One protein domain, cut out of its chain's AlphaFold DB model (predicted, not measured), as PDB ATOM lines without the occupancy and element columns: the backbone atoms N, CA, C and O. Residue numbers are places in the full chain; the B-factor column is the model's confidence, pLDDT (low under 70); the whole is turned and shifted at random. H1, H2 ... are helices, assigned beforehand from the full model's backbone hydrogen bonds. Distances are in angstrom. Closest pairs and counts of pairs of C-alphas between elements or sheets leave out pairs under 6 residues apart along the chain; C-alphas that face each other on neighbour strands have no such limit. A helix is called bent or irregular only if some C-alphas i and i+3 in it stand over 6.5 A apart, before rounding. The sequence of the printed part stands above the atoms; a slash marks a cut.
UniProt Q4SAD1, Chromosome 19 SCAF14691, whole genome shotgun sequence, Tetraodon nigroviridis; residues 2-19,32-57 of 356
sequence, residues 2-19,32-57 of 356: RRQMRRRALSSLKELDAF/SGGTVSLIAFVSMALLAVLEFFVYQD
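This is residues 2 to 19 and 32 to 57 of the 356 residues of an uncharacterized protein of Tetraodon nigroviridis (UniProt Q4SAD1). What shape do the atoms make? One long helix, H2, and one shorter helix, H1, make two single rods with an empty space between them, and neither packs on the other. Residues 16 to 19 are a short tail after H1. How much is printed, and how is it spread? The printed part has 44 residues with two named helices, H1 then H2, and no named strand; its class is all helix. It is extended, with a radius of gyration of the C-alphas of 17.5 A and spans of 43 by 31 by 22 A.

Where is the first helix? H1 is residues 2 to 15, from C-alpha 2 at (546.231, 236.396, 454.018) to C-alpha 15 at (561.545, 250.341, 453.347). Where is the second? H2 is residues 32 to 56, 36.4 A from first to last C-alpha, beginning with C-alpha 32 at (564.293, 242.392, 482.387) and ending with C-alpha 56 at (532.069, 259.158, 479.686). Is either bent? Neither helix is bent.

Do the helices meet? H1 and H2 are apart: no C-alpha of the one is within 8 A of the other. Residues 2 to 19 stand free, and so do residues 32 to 57. Are their backbones well formed? In H2 every O i to N i+4 pair is within hydrogen-bond range; in H1, 9 of 10 are.

How large is it? The two C-alphas farthest apart, those of Phe 19 and Asp 57, are 44.9 A apart. Is there a cut? Residues 20 to 31 are not printed, and C-alphas 19 and 32 are 25.9 A apart across the cut; the link from H1 to H2 is across it. Where is confidence low? The mean pLDDT of the printed part is 82.0, and residues 2 to 6, 13 to 14 and 17 to 19 are under 70.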
ATOM      1  N   ARG A   2     545.675 235.738 452.799       55.69
ATOM      2  CA  ARG A   2     546.231 236.396 454.018       55.69
ATOM      3  C   ARG A   2     547.771 236.386 454.167       55.69
ATOM      4  O   ARG A   2     548.331 237.289 454.774       55.69
ATOM      5  N   ARG A   3     548.477 235.397 453.595       58.03
ATOM      6  CA  ARG A   3     549.955 235.310 453.665       58.03
ATOM      7  C   ARG A   3     550.678 236.338 452.783       58.03
ATOM      8  O   ARG A   3     551.764 236.774 453.147       58.03
ATOM      9  N   GLN A   4     550.090 236.739 451.654       65.94
ATOM     10  CA  GLN A   4     550.721 237.693 450.732       65.94
ATOM     11  C   GLN A   4     550.672 239.131 451.263       65.94
ATOM     12  O   GLN A   4     551.676 239.831 451.183       65.94
ATOM     13  N   MET A   5     549.561 239.549 451.880       61.97
ATOM     14  CA  MET A   5     549.450 240.878 452.504       61.97
ATOM     15  C   MET A   5     550.465 241.085 453.630       61.97
ATOM     16  O   MET A   5     551.054 242.153 453.727       61.97
ATOM     17  N   ARG A   6     550.737 240.046 454.431       68.19
ATOM     18  CA  ARG A   6     551.724 240.113 455.521       68.19
ATOM     19  C   ARG A   6     553.149 240.334 455.006       68.19
ATOM     20  O   ARG A   6     553.899 241.090 455.606       68.19
ATOM     21  N   ARG A   7     553.506 239.711 453.874       70.81
ATOM     22  CA  ARG A   7     554.816 239.906 453.229       70.81
ATOM     23  C   ARG A   7     554.958 241.308 452.643       70.81
ATOM     24  O   ARG A   7     556.003 241.910 452.829       70.81
ATOM     25  N   ARG A   8     553.899 241.828 452.008       73.31
ATOM     26  CA  ARG A   8     553.871 243.197 451.465       73.31
ATOM     27  C   ARG A   8     553.940 244.259 452.568       73.31
ATOM     28  O   ARG A   8     554.695 245.209 452.446       73.31
ATOM     29  N   ALA A   9     553.217 244.064 453.672       75.50
ATOM     30  CA  ALA A   9     553.278 244.970 454.820       75.50
ATOM     31  C   ALA A   9     554.664 244.964 455.486       75.50
ATOM     32  O   ALA A   9     555.184 246.021 455.823       75.50
ATOM     33  N   LEU A  10     555.292 243.792 455.628       72.88
ATOM     34  CA  LEU A  10     556.648 243.687 456.173       72.88
ATOM     35  C   LEU A  10     557.708 244.289 455.249       72.88
ATOM     36  O   LEU A  10     558.653 244.883 455.752       72.88
ATOM     37  N   SER A  11     557.568 244.160 453.924       74.88
ATOM     38  CA  SER A  11     558.494 244.804 452.988       74.88
ATOM     39  C   SER A  11     558.351 246.324 453.016       74.88
ATOM     40  O   SER A  11     559.361 247.007 453.101       74.88
ATOM     41  N   SER A  12     557.123 246.852 453.060       71.31
ATOM     42  CA  SER A  12     556.889 248.302 453.122       71.31
ATOM     43  C   SER A  12     557.309 248.921 454.461       71.31
ATOM     44  O   SER A  12     557.845 250.020 454.479       71.31
ATOM     45  N   LEU A  13     557.144 248.210 455.584       69.94
ATOM     46  CA  LEU A  13     557.655 248.658 456.889       69.94
ATOM     47  C   LEU A  13     559.188 248.618 456.974       69.94
ATOM     48  O   LEU A  13     559.772 249.361 457.754       69.94
ATOM     49  N   LYS A  14     559.836 247.761 456.179       67.38
ATOM     50  CA  LYS A  14     561.297 247.651 456.102       67.38
ATOM     51  C   LYS A  14     561.919 248.723 455.200       67.38
ATOM     52  O   LYS A  14     563.089 249.034 455.366       67.38
ATOM     53  N   GLU A  15     561.138 249.278 454.276       72.88
ATOM     54  CA  GLU A  15     561.545 250.341 453.347       72.88
ATOM     55  C   GLU A  15     561.347 251.753 453.932       72.88
ATOM     56  O   GLU A  15     562.015 252.694 453.522       72.88
ATOM     57  N   LEU A  16     560.484 251.890 454.946       72.69
ATOM     58  CA  LEU A  16     560.278 253.136 455.700       72.69
ATOM     59  C   LEU A  16     561.308 253.362 456.825       72.69
ATOM     60  O   LEU A  16     561.279 254.404 457.476       72.69
ATOM     61  N   ASP A  17     562.210 252.407 457.066       59.72
ATOM     62  CA  ASP A  17     563.234 252.494 458.111       59.72
ATOM     63  C   ASP A  17     564.554 253.007 457.511       59.72
ATOM     64  O   ASP A  17     565.410 252.240 457.072       59.72
ATOM     65  N   ALA A  18     564.688 254.336 457.436       69.00
ATOM     66  CA  ALA A  18     565.818 255.045 456.823       69.00
ATOM     67  C   ALA A  18     567.109 255.047 457.674       69.00
ATOM     68  O   ALA A  18     568.039 255.801 457.383       69.00
ATOM     69  N   PHE A  19     567.184 254.218 458.719       68.31
ATOM     70  CA  PHE A  19     568.341 254.139 459.607       68.31
ATOM     71  C   PHE A  19     569.072 252.795 459.458       68.31
ATOM     72  O   PHE A  19     568.442 251.736 459.518       68.31
ATOM     73  N   SER A  32     564.841 241.471 481.385       78.19
ATOM     74  CA  SER A  32     564.293 242.392 482.387       78.19
ATOM     75  C   SER A  32     563.822 243.730 481.799       78.19
ATOM     76  O   SER A  32     562.786 244.250 482.216       78.19
ATOM     77  N   GLY A  33     564.520 244.277 480.797       82.06
ATOM     78  CA  GLY A  33     564.155 245.550 480.162       82.06
ATOM     79  C   GLY A  33     562.825 245.463 479.410       82.06
ATOM     80  O   GLY A  33     561.959 246.321 479.571       82.06
ATOM     81  N   GLY A  34     562.615 244.364 478.676       85.75
ATOM     82  CA  GLY A  34     561.368 244.109 477.950       85.75
ATOM     83  C   GLY A  34     560.152 243.969 478.870       85.75
ATOM     84  O   GLY A  34     559.094 244.525 478.572       85.75
ATOM     85  N   THR A  35     560.296 243.298 480.019       88.12
ATOM     86  CA  THR A  35     559.204 243.180 481.003       88.12
ATOM     87  C   THR A  35     558.808 244.525 481.604       88.12
ATOM     88  O   THR A  35     557.617 244.789 481.758       88.12
ATOM     89  N   VAL A  36     559.778 245.405 481.879       91.56
ATOM     90  CA  VAL A  36     559.503 246.750 482.412       91.56
ATOM     91  C   VAL A  36     558.741 247.591 481.386       91.56
ATOM     92  O   VAL A  36     557.738 248.213 481.734       91.56
ATOM     93  N   SER A  37     559.143 247.554 480.111       90.75
ATOM     94  CA  SER A  37     558.417 248.245 479.038       90.75
ATOM     95  C   SER A  37     556.994 247.711 478.848       90.75
ATOM     96  O   SER A  37     556.077 248.495 478.610       90.75
ATOM     97  N   LEU A  38     556.780 246.400 478.995       91.81
ATOM     98  CA  LEU A  38     555.459 245.784 478.854       91.81
ATOM     99  C   LEU A  38     554.517 246.189 479.995       91.81
ATOM    100  O   LEU A  38     553.370 246.554 479.747       91.81
ATOM    101  N   ILE A  39     555.021 246.191 481.233       94.56
ATOM    102  CA  ILE A  39     554.274 246.650 482.411       94.56
ATOM    103  C   ILE A  39     553.912 248.132 482.268       94.56
ATOM    104  O   ILE A  39     552.768 248.502 482.522       94.56
ATOM    105  N   ALA A  40     554.851 248.967 481.811       94.75
ATOM    106  CA  ALA A  40     554.604 250.389 481.584       94.75
ATOM    107  C   ALA A  40     553.548 250.637 480.491       94.75
ATOM    108  O   ALA A  40     552.707 251.522 480.623       94.75
ATOM    109  N   PHE A  41     553.547 249.844 479.419       95.81
ATOM    110  CA  PHE A  41     552.551 249.984 478.354       95.81
ATOM    111  C   PHE A  41     551.155 249.548 478.816       95.81
ATOM    112  O   PHE A  41     550.159 250.204 478.511       95.81
ATOM    113  N   VAL A  42     551.080 248.464 479.596       96.62
ATOM    114  CA  VAL A  42     549.827 247.977 480.188       96.62
ATOM    115  C   VAL A  42     549.280 248.968 481.211       96.62
ATOM    116  O   VAL A  42     548.079 249.224 481.209       96.62
ATOM    117  N   SER A  43     550.131 249.564 482.052       96.31
ATOM    118  CA  SER A  43     549.686 250.564 483.026       96.31
ATOM    119  C   SER A  43     549.172 251.832 482.342       96.31
ATOM    120  O   SER A  43     548.106 252.317 482.712       96.31
ATOM    121  N   MET A  44     549.848 252.318 481.295       96.94
ATOM    122  CA  MET A  44     549.370 253.453 480.497       96.94
ATOM    123  C   MET A  44     548.042 253.148 479.795       96.94
ATOM    124  O   MET A  44     547.138 253.982 479.810       96.94
ATOM    125  N   ALA A  45     547.885 251.948 479.227       96.62
ATOM    126  CA  ALA A  45     546.629 251.529 478.610       96.62
ATOM    127  C   ALA A  45     545.490 251.416 479.640       96.62
ATOM    128  O   ALA A  45     544.378 251.867 479.374       96.62
ATOM    129  N   LEU A  46     545.767 250.864 480.826       96.75
ATOM    130  CA  LEU A  46     544.797 250.767 481.917       96.75
ATOM    131  C   LEU A  46     544.348 252.155 482.388       96.75
ATOM    132  O   LEU A  46     543.151 252.393 482.513       96.75
ATOM    133  N   LEU A  47     545.294 253.072 482.612       96.44
ATOM    134  CA  LEU A  47     544.991 254.449 483.000       96.44
ATOM    135  C   LEU A  47     544.159 255.161 481.929       96.44
ATOM    136  O   LEU A  47     543.162 255.792 482.264       96.44
ATOM    137  N   ALA A  48     544.503 255.002 480.648       96.88
ATOM    138  CA  ALA A  48     543.733 255.581 479.550       96.88
ATOM    139  C   ALA A  48     542.292 255.045 479.495       96.88
ATOM    140  O   ALA A  48     541.360 255.806 479.250       96.88
ATOM    141  N   VAL A  49     542.092 253.748 479.751       96.38
ATOM    142  CA  VAL A  49     540.759 253.130 479.794       96.38
ATOM    143  C   VAL A  49     539.953 253.620 481.003       96.38
ATOM    144  O   VAL A  49     538.773 253.927 480.855       96.38
ATOM    145  N   LEU A  50     540.571 253.730 482.182       94.38
ATOM    146  CA  LEU A  50     539.906 254.252 483.382       94.38
ATOM    147  C   LEU A  50     539.491 255.716 483.207       94.38
ATOM    148  O   LEU A  50     538.339 256.055 483.472       94.38
ATOM    149  N   GLU A  51     540.389 256.557 482.697       96.12
ATOM    150  CA  GLU A  51     540.088 257.963 482.418       96.12
ATOM    151  C   GLU A  51     538.985 258.090 481.362       96.12
ATOM    152  O   GLU A  51     538.109 258.939 481.473       96.12
ATOM    153  N   PHE A  52     538.970 257.204 480.361       93.94
ATOM    154  CA  PHE A  52     537.907 257.164 479.362       93.94
ATOM    155  C   PHE A  52     536.540 256.841 479.977       93.94
ATOM    156  O   PHE A  52     535.556 257.483 479.617       93.94
ATOM    157  N   PHE A  53     536.463 255.901 480.924       92.19
ATOM    158  CA  PHE A  53     535.216 255.629 481.645       92.19
ATOM    159  C   PHE A  53     534.767 256.823 482.494       92.19
ATOM    160  O   PHE A  53     533.584 257.153 482.484       92.19
ATOM    161  N   VAL A  54     535.696 257.513 483.164       89.12
ATOM    162  CA  VAL A  54     535.392 258.741 483.921       89.12
ATOM    163  C   VAL A  54     534.947 259.871 482.990       89.12
ATOM    164  O   VAL A  54     533.999 260.580 483.300       89.12
ATOM    165  N   TYR A  55     535.575 260.020 481.822       84.94
ATOM    166  CA  TYR A  55     535.211 261.032 480.828       84.94
ATOM    167  C   TYR A  55     533.834 260.774 480.202       84.94
ATOM    168  O   TYR A  55     533.139 261.713 479.814       84.94
ATOM    169  N   GLN A  56     533.427 259.507 480.097       82.44
ATOM    170  CA  GLN A  56     532.069 259.158 479.686       82.44
ATOM    171  C   GLN A  56     531.021 259.509 480.746       82.44
ATOM    172  O   GLN A  56     529.865 259.743 480.385       82.44
ATOM    173  N   ASP A  57     531.401 259.568 482.022       80.44
ATOM    174  CA  ASP A  57     530.500 259.935 483.107       80.44
ATOM    175  C   ASP A  57     530.355 261.463 483.179       80.44
ATOM    176  O   ASP A  57     531.126 262.190 483.804       80.44
TER     177      ASP A  57